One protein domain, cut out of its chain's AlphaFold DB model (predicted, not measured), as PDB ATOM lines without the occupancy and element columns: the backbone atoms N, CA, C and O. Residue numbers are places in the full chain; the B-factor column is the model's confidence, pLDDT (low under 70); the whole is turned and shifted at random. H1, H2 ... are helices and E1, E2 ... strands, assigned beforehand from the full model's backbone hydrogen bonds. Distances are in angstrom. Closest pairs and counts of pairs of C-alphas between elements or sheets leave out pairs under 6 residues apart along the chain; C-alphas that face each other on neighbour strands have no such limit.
ATOM      1  N   PHE A  31      63.875  -6.339  59.915       77.62
ATOM      2  CA  PHE A  31      62.749  -5.971  59.050       77.62
ATOM      3  C   PHE A  31      63.059  -6.195  57.568       77.62
ATOM      4  O   PHE A  31      62.219  -6.729  56.844       77.62
ATOM      5  N   ALA A  32      64.260  -5.828  57.113       71.38
ATOM      6  CA  ALA A  32      64.676  -6.060  55.735       71.38
ATOM      7  C   ALA A  32      64.683  -7.560  55.403       71.38
ATOM      8  O   ALA A  32      64.098  -7.955  54.396       71.38
ATOM      9  N   VAL A  33      65.265  -8.399  56.267       78.75
ATOM     10  CA  VAL A  33      65.310  -9.858  56.080       78.75
ATOM     11  C   VAL A  33      63.907 -10.457  56.014       78.75
ATOM     12  O   VAL A  33      63.615 -11.171  55.057       78.75
ATOM     13  N   VAL A  34      63.027 -10.127  56.966       79.56
ATOM     14  CA  VAL A  34      61.635 -10.616  56.972       79.56
ATOM     15  C   VAL A  34      60.905 -10.174  55.703       79.56
ATOM     16  O   VAL A  34      60.311 -10.997  55.018       79.56
ATOM     17  N   SER A  35      61.033  -8.903  55.307       73.75
ATOM     18  CA  SER A  35      60.372  -8.394  54.098       73.75
ATOM     19  C   SER A  35      60.845  -9.078  52.810       73.75
ATOM     20  O   SER A  35      60.059  -9.279  51.883       73.75
ATOM     21  N   VAL A  36      62.129  -9.444  52.732       78.12
ATOM     22  CA  VAL A  36      62.687 -10.183  51.592       78.12
ATOM     23  C   VAL A  36      62.179 -11.622  51.598       78.12
ATOM     24  O   VAL A  36      61.809 -12.127  50.541       78.12
ATOM     25  N   GLN A  37      62.120 -12.267  52.765       73.69
ATOM     26  CA  GLN A  37      61.573 -13.617  52.906       73.69
ATOM     27  C   GLN A  37      60.098 -13.678  52.501       73.69
ATOM     28  O   GLN A  37      59.748 -14.520  51.674       73.69
ATOM     29  N   ASP A  38      59.273 -12.744  52.977       74.25
ATOM     30  CA  ASP A  38      57.855 -12.656  52.611       74.25
ATOM     31  C   ASP A  38      57.676 -12.473  51.099       74.25
ATOM     32  O   ASP A  38      56.873 -13.163  50.471       74.25
ATOM     33  N   ARG A  39      58.476 -11.599  50.471       72.88
ATOM     34  CA  ARG A  39      58.432 -11.401  49.012       72.88
ATOM     35  C   ARG A  39      58.826 -12.650  48.232       72.88
ATOM     36  O   ARG A  39      58.209 -12.943  47.207       72.88
ATOM     37  N   LEU A  40      59.852 -13.372  48.681       73.06
ATOM     38  CA  LEU A  40      60.280 -14.616  48.040       73.06
ATOM     39  C   LEU A  40      59.211 -15.704  48.175       73.06
ATOM     40  O   LEU A  40      58.921 -16.387  47.194       73.06
ATOM     41  N   ALA A  41      58.601 -15.833  49.356       75.44
ATOM     42  CA  ALA A  41      57.500 -16.760  49.590       75.44
ATOM     43  C   ALA A  41      56.305 -16.436  48.683       75.44
ATOM     44  O   ALA A  41      55.821 -17.310  47.970       75.44
ATOM     45  N   GLN A  42      55.904 -15.165  48.617       76.94
ATOM     46  CA  GLN A  42      54.797 -14.724  47.771       76.94
ATOM     47  C   GLN A  42      55.071 -14.966  46.281       76.94
ATOM     48  O   GLN A  42      54.216 -15.496  45.579       76.94
ATOM     49  N   THR A  43      56.295 -14.690  45.818       81.81
ATOM     50  CA  THR A  43      56.697 -14.955  44.426       81.81
ATOM     51  C   THR A  43      56.590 -16.443  44.081       81.81
ATOM     52  O   THR A  43      56.117 -16.789  42.999       81.81
ATOM     53  N   ARG A  44      56.996 -17.340  44.991       82.88
ATOM     54  CA  ARG A  44      56.853 -18.792  44.786       82.88
ATOM     55  C   ARG A  44      55.391 -19.214  44.740       82.88
ATOM     56  O   ARG A  44      55.017 -19.983  43.862       82.88
ATOM     57  N   THR A  45      54.556 -18.697  45.638       85.19
ATOM     58  CA  THR A  45      53.116 -18.985  45.633       85.19
ATOM     59  C   THR A  45      52.457 -18.528  44.330       85.19
ATOM     60  O   THR A  45      51.687 -19.284  43.740       85.19
ATOM     61  N   ASP A  46      52.811 -17.345  43.823       87.06
ATOM     62  CA  ASP A  46      52.301 -16.829  42.548       87.06
ATOM     63  C   ASP A  46      52.751 -17.690  41.356       87.06
ATOM     64  O   ASP A  46      51.962 -17.957  40.441       87.06
ATOM     65  N   GLN A  47      53.999 -18.176  41.373       89.12
ATOM     66  CA  GLN A  47      54.509 -19.125  40.378       89.12
ATOM     67  C   GLN A  47      53.743 -20.451  40.416       89.12
ATOM     68  O   GLN A  47      53.314 -20.929  39.366       89.12
ATOM     69  N   LEU A  48      53.513 -21.016  41.605       90.75
ATOM     70  CA  LEU A  48      52.755 -22.261  41.775       90.75
ATOM     71  C   LEU A  48      51.302 -22.111  41.330       90.75
ATOM     72  O   LEU A  48      50.781 -22.970  40.618       90.75
ATOM     73  N   HIS A  49      50.662 -20.999  41.687       91.75
ATOM     74  CA  HIS A  49      49.305 -20.702  41.248       91.75
ATOM     75  C   HIS A  49      49.224 -20.585  39.724       91.75
ATOM     76  O   HIS A  49      48.374 -21.222  39.101       91.75
ATOM     77  N   SER A  50      50.148 -19.839  39.114       90.69
ATOM     78  CA  SER A  50      50.219 -19.673  37.659       90.69
ATOM     79  C   SER A  50      50.479 -21.000  36.942       90.69
ATOM     80  O   SER A  50      49.839 -21.289  35.931       90.69
ATOM     81  N   ALA A  51      51.372 -21.838  37.477       91.25
ATOM     82  CA  ALA A  51      51.671 -23.160  36.934       91.25
ATOM     83  C   ALA A  51      50.459 -24.099  37.016       91.25
ATOM     84  O   ALA A  51      50.075 -24.700  36.011       91.25
ATOM     85  N   ALA A  52      49.798 -24.174  38.173       92.69
ATOM     86  CA  ALA A  52      48.564 -24.939  38.327       92.69
ATOM     87  C   ALA A  52      47.473 -24.446  37.362       92.69
ATOM     88  O   ALA A  52      46.770 -25.254  36.754       92.69
ATOM     89  N   GLN A  53      47.345 -23.127  37.179       92.75
ATOM     90  CA  GLN A  53      46.364 -22.543  36.265       92.75
ATOM     91  C   GLN A  53      46.670 -22.895  34.809       92.75
ATOM     92  O   GLN A  53      45.756 -23.265  34.074       92.75
ATOM     93  N   ALA A  54      47.941 -22.862  34.405       90.94
ATOM     94  CA  ALA A  54      48.371 -23.295  33.080       90.94
ATOM     95  C   ALA A  54      48.049 -24.778  32.832       90.94
ATOM     96  O   ALA A  54      47.480 -25.114  31.791       90.94
ATOM     97  N   VAL A  55      48.323 -25.650  33.810       92.00
ATOM     98  CA  VAL A  55      47.954 -27.076  33.756       92.00
ATOM     99  C   VAL A  55      46.440 -27.229  33.598       92.00
ATOM    100  O   VAL A  55      45.990 -27.954  32.714       92.00
ATOM    101  N   ALA A  56      45.633 -26.505  34.376       91.69
ATOM    102  CA  ALA A  56      44.176 -26.563  34.269       91.69
ATOM    103  C   ALA A  56      43.631 -26.070  32.927       91.69
ATOM    104  O   ALA A  56      42.750 -26.711  32.345       91.69
ATOM    105  N   SER A  57      44.166 -24.966  32.405       90.38
ATOM    106  CA  SER A  57      43.811 -24.463  31.079       90.38
ATOM    107  C   SER A  57      44.173 -25.461  29.984       90.38
ATOM    108  O   SER A  57      43.344 -25.719  29.110       90.38
ATOM    109  N   TRP A  58      45.362 -26.069  30.051       90.75
ATOM    110  CA  TRP A  58      45.775 -27.094  29.095       90.75
ATOM    111  C   TRP A  58      44.851 -28.312  29.139       90.75
ATOM    112  O   TRP A  58      44.348 -28.726  28.099       90.75
ATOM    113  N   VAL A  59      44.568 -28.845  30.333       88.88
ATOM    114  CA  VAL A  59      43.689 -30.012  30.530       88.88
ATOM    115  C   VAL A  59      42.307 -29.755  29.926       88.88
ATOM    116  O   VAL A  59      41.819 -30.561  29.132       88.88
ATOM    117  N   SER A  60      41.705 -28.602  30.234       88.12
ATOM    118  CA  SER A  60      40.387 -28.228  29.710       88.12
ATOM    119  C   SER A  60      40.391 -28.053  28.187       88.12
ATOM    120  O   SER A  60      39.460 -28.495  27.512       88.12
ATOM    121  N   ALA A  61      41.418 -27.404  27.631       86.69
ATOM    122  CA  ALA A  61      41.526 -27.183  26.191       86.69
ATOM    123  C   ALA A  61      41.760 -28.498  25.432       86.69
ATOM    124  O   ALA A  61      41.119 -28.752  24.411       86.69
ATOM    125  N   ALA A  62      42.629 -29.361  25.961       86.56
ATOM    126  CA  ALA A  62      42.930 -30.661  25.380       86.56
ATOM    127  C   ALA A  62      41.694 -31.572  25.376       86.56
ATOM    128  O   ALA A  62      41.408 -32.215  24.366       86.56
ATOM    129  N   HIS A  63      40.917 -31.578  26.464       84.94
ATOM    130  CA  HIS A  63      39.631 -32.274  26.519       84.94
ATOM    131  C   HIS A  63      38.666 -31.787  25.432       84.94
ATOM    132  O   HIS A  63      38.107 -32.591  24.680       84.94
ATOM    133  N   GLN A  64      38.487 -30.467  25.317       85.75
ATOM    134  CA  GLN A  64      37.569 -29.883  24.343       85.75
ATOM    135  C   GLN A  64      37.966 -30.234  22.904       85.75
ATOM    136  O   GLN A  64      37.117 -30.659  22.123       85.75
ATOM    137  N   ALA A  65      39.249 -30.114  22.567       85.44
ATOM    138  CA  ALA A  65      39.755 -30.453  21.242       85.44
ATOM    139  C   ALA A  65      39.575 -31.944  20.908       85.44
ATOM    140  O   ALA A  65      39.101 -32.274  19.817       85.44
ATOM    141  N   ARG A  66      39.857 -32.849  21.858       83.44
ATOM    142  CA  ARG A  66      39.645 -34.297  21.674       83.44
ATOM    143  C   ARG A  66      38.172 -34.643  21.479       83.44
ATOM    144  O   ARG A  66      37.843 -35.443  20.607       83.44
ATOM    145  N   ARG A  67      37.264 -33.990  22.211       83.56
ATOM    146  CA  ARG A  67      35.813 -34.126  21.989       83.56
ATOM    147  C   ARG A  67      35.366 -33.657  20.606       83.56
ATOM    148  O   ARG A  67      34.383 -34.175  20.085       83.56
ATOM    149  N   SER A  68      36.074 -32.705  20.007       84.75
ATOM    150  CA  SER A  68      35.844 -32.259  18.629       84.75
ATOM    151  C   SER A  68      36.494 -33.162  17.569       84.75
ATOM    152  O   SER A  68      36.426 -32.840  16.387       84.75
ATOM    153  N   GLY A  69      37.103 -34.287  17.964       82.94
ATOM    154  CA  GLY A  69      37.727 -35.251  17.052       82.94
ATOM    155  C   GLY A  69      39.165 -34.910  16.656       82.94
ATOM    156  O   GLY A  69      39.703 -35.532  15.742       82.94
ATOM    157  N   VAL A  70      39.796 -33.934  17.317       83.62
ATOM    158  CA  VAL A  70      41.207 -33.597  17.088       83.62
ATOM    159  C   VAL A  70      42.096 -34.561  17.870       83.62
ATOM    160  O   VAL A  70      41.950 -34.709  19.084       83.62
ATOM    161  N   ASN A  71      43.063 -35.169  17.185       81.19
ATOM    162  CA  ASN A  71      44.107 -35.960  17.830       81.19
ATOM    163  C   ASN A  71      45.175 -35.013  18.394       81.19
ATOM    164  O   ASN A  71      45.844 -34.311  17.638       81.19
ATOM    165  N   LEU A  72      45.297 -34.974  19.722       81.31
ATOM    166  CA  LEU A  72      46.287 -34.173  20.438       81.31
ATOM    167  C   LEU A  72      47.202 -35.063  21.263       81.31
ATOM    168  O   LEU A  72      46.718 -35.891  22.044       81.31
ATOM    169  N   GLU A  73      48.497 -34.773  21.190       77.00
ATOM    170  CA  GLU A  73      49.484 -35.399  22.053       77.00
ATOM    171  C   GLU A  73      49.240 -35.083  23.550       77.00
ATOM    172  O   GLU A  73      48.688 -34.035  23.908       77.00
ATOM    173  N   PRO A  74      49.633 -36.001  24.447       82.81
ATOM    174  CA  PRO A  74      50.120 -37.330  24.111       82.81
ATOM    175  C   PRO A  74      48.943 -38.267  23.794       82.81
ATOM    176  O   PRO A  74      47.898 -38.218  24.447       82.81
ATOM    177  N   ASP A  75      49.116 -39.153  22.808       81.81
ATOM    178  CA  ASP A  75      48.053 -40.061  22.341       81.81
ATOM    179  C   ASP A  75      47.510 -40.968  23.453       81.81
ATOM    180  O   ASP A  75      46.347 -41.372  23.421       81.81
ATOM    181  N   ARG A  76      48.330 -41.236  24.480       84.25
ATOM    182  CA  ARG A  76      47.942 -41.977  25.693       84.25
ATOM    183  C   ARG A  76      46.795 -41.347  26.485       84.25
ATOM    184  O   ARG A  76      46.173 -42.017  27.297       84.25
ATOM    185  N   CYS A  77      46.505 -40.073  26.242       82.44
ATOM    186  CA  CYS A  77      45.360 -39.369  26.808       82.44
ATOM    187  C   CYS A  77      44.085 -39.492  25.962       82.44
ATOM    188  O   CYS A  77      43.095 -38.821  26.252       82.44
ATOM    189  N   SER A  78      44.093 -40.296  24.896       79.56
ATOM    190  CA  SER A  78      42.901 -40.527  24.086       79.56
ATOM    191  C   SER A  78      41.856 -41.342  24.850       79.56
ATOM    192  O   SER A  78      42.145 -42.413  25.388       79.56
ATOM    193  N   ILE A  79      40.604 -40.881  24.782       73.69
ATOM    194  CA  ILE A  79      39.431 -41.556  25.357       73.69
ATOM    195  C   ILE A  79      39.182 -42.953  24.760       73.69
ATOM    196  O   ILE A  79      38.439 -43.754  25.315       73.69
ATOM    197  N   THR A  80      39.808 -43.269  23.622       73.06
ATOM    198  CA  THR A  80      39.659 -44.560  22.937       73.06
ATOM    199  C   THR A  80      40.559 -45.663  23.492       73.06
ATOM    200  O   THR A  80      40.348 -46.833  23.172       73.06
ATOM    201  N   GLN A  81      41.555 -45.336  24.324       70.44
ATOM    202  CA  GLN A  81      42.559 -46.311  24.765       70.44
ATOM    203  C   GLN A  81      42.102 -47.241  25.902       70.44
ATOM    204  O   GLN A  81      42.816 -48.197  26.190       70.44
ATOM    205  N   HIS A  82      40.927 -47.019  26.516       73.56
ATOM    206  CA  HIS A  82      40.409 -47.822  27.645       73.56
ATOM    207  C   HIS A  82      41.446 -48.022  28.776       73.56
ATOM    208  O   HIS A  82      41.505 -49.074  29.409       73.56
ATOM    209  N   GLN A  83      42.306 -47.021  28.990       80.81
ATOM    210  CA  GLN A  83      43.307 -46.998  30.055       80.81
ATOM    211  C   GLN A  83      42.822 -46.113  31.219       80.81
ATOM    212  O   GLN A  83      41.948 -45.263  31.022       80.81
ATOM    213  N   PRO A  84      43.400 -46.261  32.422       80.19
ATOM    214  CA  PRO A  84      43.145 -45.338  33.525       80.19
ATOM    215  C   PRO A  84      43.621 -43.906  33.210       80.19
ATOM    216  O   PRO A  84      44.598 -43.731  32.476       80.19
ATOM    217  N   LEU A  85      43.004 -42.864  33.793       82.19
ATOM    218  CA  LEU A  85      43.486 -41.475  33.654       82.19
ATOM    219  C   LEU A  85      44.909 -41.327  34.175       82.19
ATOM    220  O   LEU A  85      45.680 -40.547  33.616       82.19
ATOM    221  N   SER A  86      45.288 -42.092  35.197       81.06
ATOM    222  CA  SER A  86      46.670 -42.109  35.683       81.06
ATOM    223  C   SER A  86      47.701 -42.390  34.586       81.06
ATOM    224  O   SER A  86      48.798 -41.834  34.619       81.06
ATOM    225  N   TYR A  87      47.347 -43.185  33.574       83.19
ATOM    226  CA  TYR A  87      48.222 -43.449  32.436       83.19
ATOM    227  C   TYR A  87      48.411 -42.212  31.548       83.19
ATOM    228  O   TYR A  87      49.529 -41.929  31.122       83.19
ATOM    229  N   CYS A  88      47.356 -41.422  31.328       84.81
ATOM    230  CA  CYS A  88      47.440 -40.165  30.582       84.81
ATOM    231  C   CYS A  88      48.431 -39.189  31.229       84.81
ATOM    232  O   CYS A  88      49.322 -38.667  30.560       84.81
ATOM    233  N   PHE A  89      48.311 -38.999  32.544       85.56
ATOM    234  CA  PHE A  89      49.131 -38.051  33.297       85.56
ATOM    235  C   PHE A  89      50.512 -38.581  33.684       85.56
ATOM    236  O   PHE A  89      51.321 -37.834  34.240       85.56
ATOM    237  N   SER A  90      50.807 -39.843  33.373       79.94
ATOM    238  CA  SER A  90      52.156 -40.369  33.532       79.94
ATOM    239  C   SER A  90      53.125 -39.589  32.638       79.94
ATOM    240  O   SER A  90      52.823 -39.306  31.478       79.94
ATOM    241  N   ASP A  91      54.273 -39.210  33.197       80.31
ATOM    242  CA  ASP A  91      55.411 -38.651  32.458       80.31
ATOM    243  C   ASP A  91      55.155 -37.325  31.708       80.31
ATOM    244  O   ASP A  91      55.811 -37.009  30.723       80.31
ATOM    245  N   MET A  92      54.187 -36.515  32.145       86.31
ATOM    246  CA  MET A  92      53.795 -35.278  31.447       86.31
ATOM    247  C   MET A  92      54.859 -34.169  31.442       86.31
ATOM    248  O   MET A  92      54.747 -33.240  30.642       86.31
ATOM    249  N   VAL A  93      55.869 -34.249  32.314       88.00
ATOM    250  CA  VAL A  93      56.959 -33.253  32.408       88.00
ATOM    251  C   VAL A  93      58.207 -33.631  31.607       88.00
ATOM    252  O   VAL A  93      59.157 -32.850  31.542       88.00
ATOM    253  N   SER A  94      58.220 -34.816  30.994       85.12
ATOM    254  CA  SER A  94      59.351 -35.266  30.186       85.12
ATOM    255  C   SER A  94      59.515 -34.445  28.901       85.12
ATOM    256  O   SER A  94      58.555 -33.837  28.416       85.12
ATOM    257  N   PRO A  95      60.721 -34.412  28.306       84.94
ATOM    258  CA  PRO A  95      60.951 -33.709  27.050       84.94
ATOM    259  C   PRO A  95      59.950 -34.114  25.957       84.94
ATOM    260  O   PRO A  95      59.702 -35.298  25.733       84.94
ATOM    261  N   GLY A  96      59.371 -33.122  25.276       82.69
ATOM    262  CA  GLY A  96      58.354 -33.334  24.237       82.69
ATOM    263  C   GLY A  96      56.936 -33.588  24.762       82.69
ATOM    264  O   GLY A  96      56.028 -33.789  23.966       82.69
ATOM    265  N   GLN A  97      56.724 -33.571  26.079       86.94
ATOM    266  CA  GLN A  97      55.405 -33.703  26.696       86.94
ATOM    267  C   GLN A  97      54.809 -32.325  27.032       86.94
ATOM    268  O   GLN A  97      55.536 -31.330  27.082       86.94
ATOM    269  N   PRO A  98      53.488 -32.222  27.265       87.00
ATOM    270  CA  PRO A  98      52.824 -30.926  27.407       87.00
ATOM    271  C   PRO A  98      53.306 -30.052  28.564       87.00
ATOM    272  O   PRO A  98      53.163 -28.834  28.497       87.00
ATOM    273  N   PHE A  99      53.857 -30.656  29.618       88.44
ATOM    274  CA  PHE A  99      54.404 -29.941  30.770       88.44
ATOM    275  C   PHE A  99      55.937 -30.008  30.797       88.44
ATOM    276  O   PHE A  99      56.541 -29.894  31.860       88.44
ATOM    277  N   ALA A 100      56.577 -30.205  29.640       87.94
ATOM    278  CA  ALA A 100      58.029 -30.162  29.526       87.94
ATOM    279  C   ALA A 100      58.582 -28.835  30.072       87.94
ATOM    280  O   ALA A 100      58.120 -27.756  29.700       87.94
ATOM    281  N   GLY A 101      59.582 -28.926  30.950       85.69
ATOM    282  CA  GLY A 101      60.183 -27.767  31.620       85.69
ATOM    283  C   GLY A 101      59.397 -27.245  32.828       85.69
ATOM    284  O   GLY A 101      59.799 -26.246  33.415       85.69
ATOM    285  N   LEU A 102      58.295 -27.898  33.216       88.31
ATOM    286  CA  LEU A 102      57.663 -27.637  34.506       88.31
ATOM    287  C   LEU A 102      58.572 -28.151  35.628       88.31
ATOM    288  O   LEU A 102      58.857 -29.346  35.709       88.31
ATOM    289  N   GLU A 103      58.982 -27.245  36.510       87.25
ATOM    290  CA  GLU A 103      59.847 -27.526  37.656       87.25
ATOM    291  C   GLU A 103      59.104 -27.299  38.977       87.25
ATOM    292  O   GLU A 103      58.117 -26.561  39.050       87.25
ATOM    293  N   ASN A 104      59.596 -27.925  40.043       87.81
ATOM    294  CA  ASN A 104      59.089 -27.689  41.386       87.81
ATOM    295  C   ASN A 104      59.640 -26.361  41.933       87.81
ATOM    296  O   ASN A 104      60.782 -26.290  42.371       87.81
ATOM    297  N   ALA A 105      58.817 -25.312  41.982       82.31
ATOM    298  CA  ALA A 105      59.255 -23.985  42.435       82.31
ATOM    299  C   ALA A 105      59.661 -23.908  43.927       82.31
ATOM    300  O   ALA A 105      60.275 -22.926  44.356       82.31
ATOM    301  N   ALA A 106      59.311 -24.911  44.738       84.06
ATOM    302  CA  ALA A 106      59.675 -24.972  46.153       84.06
ATOM    303  C   ALA A 106      60.973 -25.754  46.411       84.06
ATOM    304  O   ALA A 106      61.532 -25.635  47.502       84.06
ATOM    305  N   GLN A 107      61.466 -26.522  45.434       81.44
ATOM    306  CA  GLN A 107      62.669 -27.342  45.568       81.44
ATOM    307  C   GLN A 107      63.715 -26.949  44.526       81.44
ATOM    308  O   GLN A 107      63.423 -26.790  43.351       81.44
ATOM    309  N   SER A 108      64.966 -26.798  44.955       75.50
ATOM    310  CA  SER A 108      66.080 -26.451  44.062       75.50
ATOM    311  C   SER A 108      66.682 -27.655  43.333       75.50
ATOM    312  O   SER A 108      67.586 -27.488  42.520       75.50
ATOM    313  N   ASP A 109      66.254 -28.865  43.685       80.81
ATOM    314  CA  ASP A 109      66.728 -30.100  43.076       80.81
ATOM    315  C   ASP A 109      65.999 -30.330  41.747       80.81
ATOM    316  O   ASP A 109      64.779 -30.457  41.711       80.81
ATOM    317  N   THR A 110      66.751 -30.416  40.650       73.00
ATOM    318  CA  THR A 110      66.211 -30.661  39.302       73.00
ATOM    319  C   THR A 110      65.555 -32.036  39.163       73.00
ATOM    320  O   THR A 110      64.794 -32.267  38.226       73.00
ATOM    321  N   SER A 111      65.846 -32.961  40.081       75.81
ATOM    322  CA  SER A 111      65.209 -34.272  40.158       75.81
ATOM    323  C   SER A 111      63.903 -34.272  40.956       75.81
ATOM    324  O   SER A 111      63.176 -35.269  40.924       75.81
ATOM    325  N   ALA A 112      63.571 -33.164  41.632       83.81
ATOM    326  CA  ALA A 112      62.350 -33.062  42.411       83.81
ATOM    327  C   ALA A 112      61.115 -33.243  41.511       83.81
ATOM    328  O   ALA A 112      61.030 -32.655  40.427       83.81
ATOM    329  N   PRO A 113      60.121 -34.036  41.946       87.69
ATOM    330  CA  PRO A 113      58.871 -34.148  41.219       87.69
ATOM    331  C   PRO A 113      58.185 -32.782  41.177       87.69
ATOM    332  O   PRO A 113      58.035 -32.111  42.199       87.69
ATOM    333  N   ALA A 114      57.763 -32.381  39.981       89.06
ATOM    334  CA  ALA A 114      57.035 -31.133  39.761       89.06
ATOM    335  C   ALA A 114      55.518 -31.355  39.744       89.06
ATOM    336  O   ALA A 114      54.733 -30.437  39.976       89.06
ATOM    337  N   PHE A 115      55.098 -32.589  39.467       90.12
ATOM    338  CA  PHE A 115      53.709 -32.929  39.220       90.12
ATOM    339  C   PHE A 115      53.356 -34.293  39.820       90.12
ATOM    340  O   PHE A 115      54.142 -35.238  39.739       90.12
ATOM    341  N   ALA A 116      52.152 -34.407  40.373       90.44
ATOM    342  CA  ALA A 116      51.594 -35.631  40.922       90.44
ATOM    343  C   ALA A 116      50.163 -35.856  40.424       90.44
ATOM    344  O   ALA A 116      49.313 -34.971  40.524       90.44
ATOM    345  N   PHE A 117      49.875 -37.070  39.956       89.06
ATOM    346  CA  PHE A 117      48.520 -37.532  39.685       89.06
ATOM    347  C   PHE A 117      48.049 -38.513  40.757       89.06
ATOM    348  O   PHE A 117      48.712 -39.515  41.038       89.06
ATOM    349  N   ILE A 118      46.867 -38.253  41.309       85.94
ATOM    350  CA  ILE A 118      46.271 -39.033  42.389       85.94
ATOM    351  C   ILE A 118      44.948 -39.637  41.913       85.94
ATOM    352  O   ILE A 118      43.940 -38.944  41.758       85.94
ATOM    353  N   ALA A 119      44.936 -40.962  41.766       76.88
ATOM    354  CA  ALA A 119      43.727 -41.754  41.550       76.88
ATOM    355  C   ALA A 119      43.033 -42.023  42.899       76.88
ATOM    356  O   ALA A 119      42.977 -43.149  43.391       76.88
ATOM    357  N   ALA A 120      42.579 -40.971  43.580       66.44
ATOM    358  CA  ALA A 120      41.966 -41.111  44.898       66.44
ATOM    359  C   ALA A 120      40.457 -41.346  44.793       66.44
ATOM    360  O   ALA A 120      39.719 -40.489  44.313       66.44
ATOM    361  N   ALA A 121      39.985 -42.441  45.394       58.91
ATOM    362  CA  ALA A 121      38.562 -42.727  45.590       58.91
ATOM    363  C   ALA A 121      37.886 -41.832  46.654       58.91
ATOM    364  O   ALA A 121      36.719 -42.036  46.976       58.91
ATOM    365  N   ARG A 122      38.608 -40.876  47.256       66.31
ATOM    366  CA  ARG A 122      38.093 -39.960  48.286       66.31
ATOM    367  C   ARG A 122      38.361 -38.517  47.888       66.31
ATOM    368  O   ARG A 122      39.453 -38.193  47.428       66.31
ATOM    369  N   SER A 123      37.378 -37.645  48.099       66.00
ATOM    370  CA  SER A 123      37.550 -36.210  47.879       66.00
ATOM    371  C   SER A 123      38.613 -35.653  48.822       66.00
ATOM    372  O   SER A 123      38.513 -35.817  50.039       66.00
ATOM    373  N   VAL A 124      39.603 -34.969  48.264       79.06
ATOM    374  CA  VAL A 124      40.669 -34.315  49.016       79.06
ATOM    375  C   VAL A 124      40.253 -32.844  49.217       79.06
ATOM    376  O   VAL A 124      40.085 -32.083  48.267       79.06
ATOM    377  N   CYS A 125      40.019 -32.447  50.466       84.19
ATOM    378  CA  CYS A 125      39.658 -31.096  50.891       84.19
ATOM    379  C   CYS A 125      40.794 -30.068  50.741       84.19
ATOM    380  O   CYS A 125      41.966 -30.396  50.928       84.19
ATOM    381  N   GLN A 126      40.404 -28.814  50.487       89.69
ATOM    382  CA  GLN A 126      41.257 -27.623  50.587       89.69
ATOM    383  C   GLN A 126      41.895 -27.521  51.980       89.69
ATOM    384  O   GLN A 126      41.219 -27.749  52.984       89.69
ATOM    385  N   GLY A 127      43.164 -27.120  52.038       89.44
ATOM    386  CA  GLY A 127      43.884 -26.807  53.273       89.44
ATOM    387  C   GLY A 127      44.285 -28.022  54.104       89.44
ATOM    388  O   GLY A 127      44.849 -27.855  55.181       89.44
ATOM    389  N   GLN A 128      44.005 -29.244  53.643       91.19
ATOM    390  CA  GLN A 128      44.513 -30.423  54.334       91.19
ATOM    391  C   GLN A 128      46.031 -30.560  54.131       91.19
ATOM    392  O   GLN A 128      46.542 -30.118  53.096       91.19
ATOM    393  N   PRO A 129      46.739 -31.228  55.054       91.88
ATOM    394  CA  PRO A 129      48.152 -31.531  54.874       91.88
ATOM    395  C   PRO A 129      48.372 -32.426  53.652       91.88
ATOM    396  O   PRO A 129      47.737 -33.472  53.522       91.88
ATOM    397  N   CYS A 130      49.315 -32.071  52.788       90.12
ATOM    398  CA  CYS A 130      49.675 -32.874  51.622       90.12
ATOM    399  C   CYS A 130      50.288 -34.229  51.995       90.12
ATOM    400  O   CYS A 130      50.175 -35.186  51.241       90.12
ATOM    401  N   SER A 131      50.835 -34.367  53.203       87.44
ATOM    402  CA  SER A 131      51.256 -35.663  53.746       87.44
ATOM    403  C   SER A 131      50.095 -36.636  53.995       87.44
ATOM    404  O   SER A 131      50.337 -37.820  54.202       87.44
ATOM    405  N   ALA A 132      48.845 -36.157  54.019       87.75
ATOM    406  CA  ALA A 132      47.650 -36.994  54.145       87.75
ATOM    407  C   ALA A 132      47.124 -37.494  52.787       87.75
ATOM    408  O   ALA A 132      46.132 -38.230  52.743       87.75
ATOM    409  N   LEU A 133      47.759 -37.090  51.680       85.38
ATOM    410  CA  LEU A 133      47.445 -37.612  50.356       85.38
ATOM    411  C   LEU A 133      47.770 -39.119  50.291       85.38
ATOM    412  O   LEU A 133      48.655 -39.591  51.006       85.38
ATOM    413  N   PRO A 134      47.048 -39.901  49.467       77.94
ATOM    414  CA  PRO A 134      47.277 -41.341  49.360       77.94
ATOM    415  C   PRO A 134      48.701 -41.675  48.905       77.94
ATOM    416  O   PRO A 134      49.334 -40.883  48.221       77.94
ATOM    417  N   GLU A 135      49.163 -42.892  49.195       67.75
ATOM    418  CA  GLU A 135      50.483 -43.369  48.754       67.75
ATOM    419  C   GLU A 135      50.521 -43.772  47.268       67.75
ATOM    420  O   GLU A 135      51.573 -43.708  46.637       67.75
ATOM    421  N   GLN A 136      49.381 -44.179  46.691       66.19
ATOM    422  CA  GLN A 136      49.292 -44.562  45.277       66.19
ATOM    423  C   GLN A 136      49.186 -43.323  44.390       66.19
ATOM    424  O   GLN A 136      48.094 -42.868  44.040       66.19
ATOM    425  N   VAL A 137      50.348 -42.778  44.046       75.00
ATOM    426  CA  VAL A 137      50.480 -41.531  43.296       75.00
ATOM    427  C   VAL A 137      51.461 -41.730  42.164       75.00
ATOM    428  O   VAL A 137      52.508 -42.355  42.321       75.00
ATOM    429  N   TYR A 138      51.111 -41.190  41.006       80.56
ATOM    430  CA  TYR A 138      52.014 -41.120  39.873       80.56
ATOM    431  C   TYR A 138      52.725 -39.781  39.926       80.56
ATOM    432  O   TYR A 138      52.110 -38.738  39.713       80.56
ATOM    433  N   LEU A 139      54.015 -39.809  40.233       82.00
ATOM    434  CA  LEU A 139      54.857 -38.626  40.209       82.00
ATOM    435  C   LEU A 139      55.496 -38.484  38.837       82.00
ATOM    436  O   LEU A 139      55.985 -39.462  38.274       82.00
ATOM    437  N   SER A 140      55.531 -37.260  38.330       79.44
ATOM    438  CA  SER A 140      56.280 -36.897  37.136       79.44
ATOM    439  C   SER A 140      57.429 -35.978  37.544       79.44
ATOM    440  O   SER A 140      57.211 -34.888  38.080       79.44
ATOM    441  N   ALA A 141      58.652 -36.432  37.281       74.06
ATOM    442  CA  ALA A 141      59.887 -35.679  37.470       74.06
ATOM    443  C   ALA A 141      60.666 -35.615  36.149       74.06
ATOM    444  O   ALA A 141      60.432 -36.423  35.248       74.06
ATOM    445  N   ALA A 142      61.622 -34.689  36.047       63.81
ATOM    446  CA  ALA A 142      62.433 -34.501  34.839       63.81
ATOM    447  C   ALA A 142      63.269 -35.741  34.447       63.81
ATOM    448  O   ALA A 142      63.692 -35.867  33.299       63.81
ATOM    449  N   HIS A 143      63.503 -36.668  35.384       63.44
ATOM    450  CA  HIS A 143      64.271 -37.901  35.166       63.44
ATOM    451  C   HIS A 143      63.409 -39.173  35.116       63.44
ATOM    452  O   HIS A 143      63.940 -40.282  35.181       63.44
ATOM    453  N   GLY A 144      62.091 -39.019  34.976       63.94
ATOM    454  CA  GLY A 144      61.149 -40.116  34.782       63.94
ATOM    455  C   GLY A 144      60.128 -40.272  35.913       63.94
ATOM    456  O   GLY A 144      60.184 -39.572  36.930       63.94
ATOM    457  N   PRO A 145      59.147 -41.172  35.730       70.12
ATOM    458  CA  PRO A 145      58.032 -41.309  36.651       70.12
ATOM    459  C   PRO A 145      58.400 -42.069  37.932       70.12
ATOM    460  O   PRO A 145      59.088 -43.089  37.901       70.12
ATOM    461  N   GLY A 146      57.856 -41.609  39.059       71.94
ATOM    462  CA  GLY A 146      57.904 -42.284  40.360       71.94
ATOM    463  C   GLY A 146      56.522 -42.796  40.779       71.94
ATOM    464  O   GLY A 146      55.500 -42.287  40.322       71.94
ATOM    465  N   ARG A 147      56.482 -43.813  41.649       71.50
ATOM    466  CA  ARG A 147      55.226 -44.388  42.186       71.50
ATOM    467  C   ARG A 147      55.084 -44.296  43.708       71.50
ATOM    468  O   ARG A 147      54.128 -44.829  44.259       71.50
ATOM    469  N   HIS A 148      56.050 -43.678  44.376       73.62
ATOM    470  CA  HIS A 148      56.061 -43.527  45.828       73.62
ATOM    471  C   HIS A 148      55.834 -42.065  46.178       73.62
ATOM    472  O   HIS A 148      56.243 -41.195  45.415       73.62
ATOM    473  N   ALA A 149      55.207 -41.804  47.324       78.50
ATOM    474  CA  ALA A 149      55.078 -40.449  47.841       78.50
ATOM    475  C   ALA A 149      56.469 -39.798  47.997       78.50
ATOM    476  O   ALA A 149      57.407 -40.471  48.437       78.50
ATOM    477  N   PRO A 150      56.624 -38.514  47.632       81.38
ATOM    478  CA  PRO A 150      57.878 -37.806  47.824       81.38
ATOM    479  C   PRO A 150      58.105 -37.521  49.313       81.38
ATOM    480  O   PRO A 150      57.156 -37.432  50.094       81.38
ATOM    481  N   GLU A 151      59.363 -37.303  49.698       79.12
ATOM    482  CA  GLU A 151      59.710 -36.881  51.064       79.12
ATOM    483  C   GLU A 151      59.098 -35.518  51.423       79.12
ATOM    484  O   GLU A 151      58.781 -35.250  52.581       79.12
ATOM    485  N   SER A 152      58.903 -34.660  50.418       85.56
ATOM    486  CA  SER A 152      58.276 -33.351  50.552       85.56
ATOM    487  C   SER A 152      57.311 -33.110  49.401       85.56
ATOM    488  O   SER A 152      57.672 -33.276  48.234       85.56
ATOM    489  N   TRP A 153      56.095 -32.673  49.734       89.06
ATOM    490  CA  TRP A 153      55.071 -32.319  48.757       89.06
ATOM    491  C   TRP A 153      55.119 -30.852  48.341       89.06
ATOM    492  O   TRP A 153      54.506 -30.494  47.341       89.06
ATOM    493  N   ALA A 154      55.836 -29.999  49.077       89.81
ATOM    494  CA  ALA A 154      55.904 -28.571  48.792       89.81
ATOM    495  C   ALA A 154      56.280 -28.309  47.326       89.81
ATOM    496  O   ALA A 154      57.239 -28.884  46.798       89.81
ATOM    497  N   GLY A 155      55.499 -27.436  46.693       89.00
ATOM    498  CA  GLY A 155      55.657 -27.001  45.310       89.00
ATOM    499  C   GLY A 155      55.211 -27.997  44.239       89.00
ATOM    500  O   GLY A 155      55.335 -27.685  43.056       89.00
ATOM    501  N   LEU A 156      54.673 -29.164  44.610       91.69
ATOM    502  CA  LEU A 156      54.130 -30.117  43.640       91.69
ATOM    503  C   LEU A 156      52.767 -29.643  43.141       91.69
ATOM    504  O   LEU A 156      51.880 -29.339  43.942       91.69
ATOM    505  N   ILE A 157      52.575 -29.669  41.822       93.06
ATOM    506  CA  ILE A 157      51.255 -29.541  41.200       93.06
ATOM    507  C   ILE A 157      50.511 -30.868  41.349       93.06
ATOM    508  O   ILE A 157      51.018 -31.920  40.966       93.06
ATOM    509  N   ILE A 158      49.296 -30.821  41.883       91.50
ATOM    510  CA  ILE A 158      48.459 -31.992  42.141       91.50
ATOM    511  C   ILE A 158      47.303 -32.019  41.148       91.50
ATOM    512  O   ILE A 158      46.542 -31.057  41.047       91.50
ATOM    513  N   VAL A 159      47.131 -33.149  40.465       89.94
ATOM    514  CA  VAL A 159      45.942 -33.469  39.670       89.94
ATOM    515  C   VAL A 159      45.265 -34.687  40.270       89.94
ATOM    516  O   VAL A 159      45.892 -35.719  40.490       89.94
ATOM    517  N   GLN A 160      43.970 -34.583  40.528       87.69
ATOM    518  CA  GLN A 160      43.195 -35.662  41.122       87.69
ATOM    519  C   GLN A 160      41.884 -35.860  40.372       87.69
ATOM    520  O   GLN A 160      41.212 -34.891  40.023       87.69
ATOM    521  N   THR A 161      41.460 -37.110  40.207       82.69
ATOM    522  CA  THR A 161      40.088 -37.436  39.801       82.69
ATOM    523  C   THR A 161      39.066 -36.886  40.802       82.69
ATOM    524  O   THR A 161      39.096 -37.210  41.988       82.69
ATOM    525  N   ALA A 162      38.134 -36.065  40.326       74.88
ATOM    526  CA  ALA A 162      37.003 -35.554  41.099       74.88
ATOM    527  C   ALA A 162      35.794 -36.514  41.087       74.88
ATOM    528  O   ALA A 162      34.893 -36.369  41.911       74.88
ATOM    529  N   SER A 163      35.769 -37.492  40.173       64.56
ATOM    530  CA  SER A 163      34.805 -38.600  40.121       64.56
ATOM    531  C   SER A 163      35.485 -39.941  40.406       64.56
ATOM    532  O   SER A 163      36.655 -40.126  40.098       64.56
ATOM    533  N   PHE A 164      34.738 -40.888  40.979       59.34
ATOM    534  CA  PHE A 164      35.231 -42.182  41.481       59.34
ATOM    535  C   PHE A 164      35.763 -43.162  40.416       59.34
ATOM    536  O   PHE A 164      36.129 -44.281  40.768       59.34
ATOM    537  N   VAL A 165      35.776 -42.791  39.132       62.59
ATOM    538  CA  VAL A 165      36.133 -43.692  38.031       62.59
ATOM    539  C   VAL A 165      37.410 -43.189  37.358       62.59
ATOM    540  O   VAL A 165      37.393 -42.171  36.673       62.59
ATOM    541  N   ASP A 166      38.517 -43.901  37.574       65.75
ATOM    542  CA  ASP A 166      39.794 -43.695  36.877       65.75
ATOM    543  C   ASP A 166      39.744 -44.406  35.511       65.75
ATOM    544  O   ASP A 166      40.357 -45.454  35.327       65.75
ATOM    545  N   ASP A 167      38.934 -43.892  34.581       67.50
ATOM    546  CA  ASP A 167      38.726 -44.482  33.248       67.50
ATOM    547  C   ASP A 167      38.627 -43.399  32.165       67.50
ATOM    548  O   ASP A 167      37.681 -42.606  32.150       67.50
ATOM    549  N   LEU A 168      39.591 -43.381  31.237       68.06
ATOM    550  CA  LEU A 168      39.650 -42.435  30.115       68.06
ATOM    551  C   LEU A 168      38.457 -42.543  29.159       68.06
ATOM    552  O   LEU A 168      38.180 -41.592  28.432       68.06
ATOM    553  N   SER A 169      37.749 -43.672  29.143       64.25
ATOM    554  CA  SER A 169      36.581 -43.870  28.281       64.25
ATOM    555  C   SER A 169      35.321 -43.167  28.800       64.25
ATOM    556  O   SER A 169      34.353 -43.010  28.051       64.25
ATOM    557  N   VAL A 170      35.325 -42.688  30.053       68.25
ATOM    558  CA  VAL A 170      34.207 -41.940  30.639       68.25
ATOM    559  C   VAL A 170      34.259 -40.479  30.168       68.25
ATOM    560  O   VAL A 170      35.160 -39.735  30.549       68.25
ATOM    561  N   PRO A 171      33.263 -39.996  29.403       60.59
ATOM    562  CA  PRO A 171      33.329 -38.679  28.770       60.59
ATOM    563  C   PRO A 171      33.059 -37.509  29.728       60.59
ATOM    564  O   PRO A 171      32.984 -36.372  29.272       60.59
ATOM    565  N   VAL A 172      32.816 -37.765  31.015       65.25
ATOM    566  CA  VAL A 172      32.380 -36.763  32.006       65.25
ATOM    567  C   VAL A 172      33.326 -36.701  33.202       65.25
ATOM    568  O   VAL A 172      32.922 -36.278  34.290       65.25
ATOM    569  N   ASN A 173      34.572 -37.143  33.025       75.25
ATOM    570  CA  ASN A 173      35.528 -37.065  34.107       75.25
ATOM    571  C   ASN A 173      35.769 -35.615  34.485       75.25
ATOM    572  O   ASN A 173      35.695 -34.677  33.685       75.25
ATOM    573  N   ARG A 174      36.005 -35.433  35.773       83.38
ATOM    574  CA  ARG A 174      36.374 -34.143  36.318       83.38
ATOM    575  C   ARG A 174      37.683 -34.292  37.051       83.38
ATOM    576  O   ARG A 174      37.904 -35.308  37.704       83.38
ATOM    577  N   LEU A 175      38.525 -33.279  36.950       87.56
ATOM    578  CA  LEU A 175      39.822 -33.234  37.601       87.56
ATOM    579  C   LEU A 175      39.885 -32.027  38.526       87.56
ATOM    580  O   LEU A 175      39.553 -30.911  38.127       87.56
ATOM    581  N   ASN A 176      40.314 -32.245  39.763       90.19
ATOM    582  CA  ASN A 176      40.760 -31.171  40.637       90.19
ATOM    583  C   ASN A 176      42.238 -30.927  40.364       90.19
ATOM    584  O   ASN A 176      43.012 -31.877  40.257       90.19
ATOM    585  N   ILE A 177      42.605 -29.657  40.228       92.56
ATOM    586  CA  ILE A 177      43.972 -29.234  39.941       92.56
ATOM    587  C   ILE A 177      44.348 -28.195  40.981       92.56
ATOM    588  O   ILE A 177      43.560 -27.295  41.287       92.56
ATOM    589  N   GLY A 178      45.516 -28.371  41.575       94.19
ATOM    590  CA  GLY A 178      45.993 -27.570  42.689       94.19
ATOM    591  C   GLY A 178      47.480 -27.756  42.897       94.19
ATOM    592  O   GLY A 178      48.176 -28.271  42.025       94.19
ATOM    593  N   TYR A 179      47.964 -27.338  44.052       94.12
ATOM    594  CA  TYR A 179      49.358 -27.478  44.438       94.12
ATOM    595  C   TYR A 179      49.491 -27.575  45.953       94.12
ATOM    596  O   TYR A 179      48.575 -27.210  46.690       94.12
ATOM    597  N   CYS A 180      50.633 -28.059  46.418       93.00
ATOM    598  CA  CYS A 180      51.014 -27.987  47.823       93.00
ATOM    599  C   CYS A 180      51.861 -26.737  48.048       93.00
ATOM    600  O   CYS A 180      52.890 -26.558  47.391       93.00
ATOM    601  N   ASP A 181      51.419 -25.857  48.939       91.00
ATOM    602  CA  ASP A 181      52.155 -24.637  49.263       91.00
ATOM    603  C   ASP A 181      53.404 -24.922  50.121       91.00
ATOM    604  O   ASP A 181      53.771 -26.073  50.392       91.00
ATOM    605  N   SER A 182      54.108 -23.860  50.520       85.56
ATOM    606  CA  SER A 182      55.302 -23.961  51.366       85.56
ATOM    607  C   SER A 182      55.029 -24.566  52.743       85.56
ATOM    608  O   SER A 182      55.939 -25.156  53.324       85.56
ATOM    609  N   ASP A 183      53.794 -24.465  53.234       87.75
ATOM    610  CA  ASP A 183      53.357 -25.005  54.521       87.75
ATOM    611  C   ASP A 183      52.856 -26.454  54.389       87.75
ATOM    612  O   ASP A 183      52.314 -27.025  55.337       87.75
ATOM    613  N   GLN A 184      53.060 -27.074  53.216       89.12
ATOM    614  CA  GLN A 184      52.564 -28.406  52.861       89.12
ATOM    615  C   GLN A 184      51.033 -28.489  52.919       89.12
ATOM    616  O   GLN A 184      50.485 -29.584  53.068       89.12
ATOM    617  N   ALA A 185      50.328 -27.365  52.812       92.19
ATOM    618  CA  ALA A 185      48.880 -27.335  52.738       92.19
ATOM    619  C   ALA A 185      48.432 -27.401  51.276       92.19
ATOM    620  O   ALA A 185      49.005 -26.779  50.378       92.19
ATOM    621  N   LEU A 186      47.386 -28.184  51.024       92.62
ATOM    622  CA  LEU A 186      46.845 -28.324  49.684       92.62
ATOM    623  C   LEU A 186      45.985 -27.119  49.298       92.62
ATOM    624  O   LEU A 186      45.009 -26.787  49.977       92.62
ATOM    625  N   VAL A 187      46.278 -26.542  48.137       93.94
ATOM    626  CA  VAL A 187      45.554 -25.412  47.563       93.94
ATOM    627  C   VAL A 187      44.994 -25.784  46.193       93.94
ATOM    628  O   VAL A 187      45.734 -25.992  45.236       93.94
ATOM    629  N   TRP A 188      43.669 -25.822  46.068       93.00
ATOM    630  CA  TRP A 188      42.980 -25.941  44.786       93.00
ATOM    631  C   TRP A 188      42.843 -24.572  44.118       93.00
ATOM    632  O   TRP A 188      42.460 -23.595  44.761       93.00
ATOM    633  N   ILE A 189      43.118 -24.491  42.815       89.25
ATOM    634  CA  ILE A 189      43.064 -23.215  42.081       89.25
ATOM    635  C   ILE A 189      41.653 -22.808  41.636       89.25
ATOM    636  O   ILE A 189      41.409 -21.628  41.391       89.25
ATOM    637  N   SER A 190      40.709 -23.750  41.531       72.25
ATOM    638  CA  SER A 190      39.325 -23.470  41.124       72.25
ATOM    639  C   SER A 190      38.398 -24.675  41.328       72.25
ATOM    640  O   SER A 190      38.786 -25.705  41.879       72.25
ATOM    641  N   ARG A 191      37.156 -24.573  40.825       71.75
ATOM    642  CA  ARG A 191      36.283 -25.740  40.615       71.75
ATOM    643  C   ARG A 191      36.954 -26.734  39.662       71.75
ATOM    644  O   ARG A 191      37.727 -26.332  38.794       71.75
ATOM    645  N   SER A 192      36.602 -28.007  39.815       83.69
ATOM    646  CA  SER A 192      37.067 -29.106  38.968       83.69
ATOM    647  C   SER A 192      36.930 -28.798  37.469       83.69
ATOM    648  O   SER A 192      35.864 -28.335  37.045       83.69
ATOM    649  N   VAL A 193      37.946 -29.122  36.671       84.38
ATOM    650  CA  VAL A 193      37.927 -29.010  35.203       84.38
ATOM    651  C   VAL A 193      37.390 -30.285  34.557       84.38
ATOM    652  O   VAL A 193      37.489 -31.360  35.142       84.38
ATOM    653  N   ALA A 194      36.796 -30.170  33.369       83.12
ATOM    654  CA  ALA A 194      36.328 -31.327  32.604       83.12
ATOM    655  C   ALA A 194      37.490 -32.017  31.873       83.12
ATOM    656  O   ALA A 194      38.395 -31.335  31.383       83.12
ATOM    657  N   PHE A 195      37.426 -33.347  31.796       78.81
ATOM    658  CA  PHE A 195      38.372 -34.212  31.098       78.81
ATOM    659  C   PHE A 195      37.672 -35.360  30.363       78.81
ATOM    660  O   PHE A 195      36.564 -35.767  30.781       78.81
TER     661      PHE A 195
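This is residues 31 to 195 of the 195 residues of an uncharacterized protein of Alphaproteobacteria bacterium (UniProt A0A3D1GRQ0). One very long helix, H1, runs along one face of a strongly twisted six-stranded sheet, and its residues 31 to 40 stick out beyond the body. The short helix H2 packs on the same face, over E1, and long loops join many of the parts. The printed part has 165 residues, with named elements in the order H1, H2, E1, E2, E3, E4, E5, E6; the mixed sheet has the order E3, E2, E1, E4, E5, E6. The class is mixed, helices and strands, with under half of the residues in named elements. The whole is compact, with a radius of gyration of the C-alphas of 15.8 A, yet elongated, spanning 57 by 32 by 27 A.

H1, residues 31 to 67, begins at C-alpha 31 (62.749, -5.971, 59.050) and is 53.8 A long. H2 is residues 85 to 89. E1 is residues 115 to 118, E2 137 to 141, E3 144 to 146 and E4 157 to 161. E5, residues 174 to 180, is 19.6 A long. E6, residues 186 to 188, ends at C-alpha 188 (42.980, -25.941, 44.786).

E1, E2, E3 and E4, E5, E6 are two meanders, each strand the antiparallel neighbour of the one before. E1 and E4, one strand from each meander, are parallel neighbours, with N 116 and O 157 within hydrogen-bond range at 2.8 A. N 117 and O 138 of E1 and E2 are 2.8 A apart, N 139 and O 146 of E2 and E3 2.9 A, N 158 and O 178 of E4 and E5 2.8 A, and N 179 and O 187 of E5 and E6 2.9 A. H1 makes two layers with the sheet, a helix on one face of it, at a height over the sheet of 8.9 A; it lies over E4 and E5, along the strands, at 17 degrees to E5 on the local plane. The closest C-alphas of H1 and E5 are those of Ala 52 and Gly 178, 5.7 A. H2 is on the same face, at a height over the sheet of 8.1 A; its closest C-alpha to E1 is that of Ser 86, 6.4 A from that of Phe 117. H1 and H2 are apart. In H1 and H2 every O i to N i+4 pair is within hydrogen-bond range.

The two C-alphas farthest apart, of Phe 31 and Thr 80, are 57.7 A apart. The printed part has no cut. The links H1 to H2, H2 to E1, E1 to E2 and E4 to E5 are long. The pLDDT is under 70 at residues 120 to 123, 135 to 136, 142 to 144 and 163 to 172.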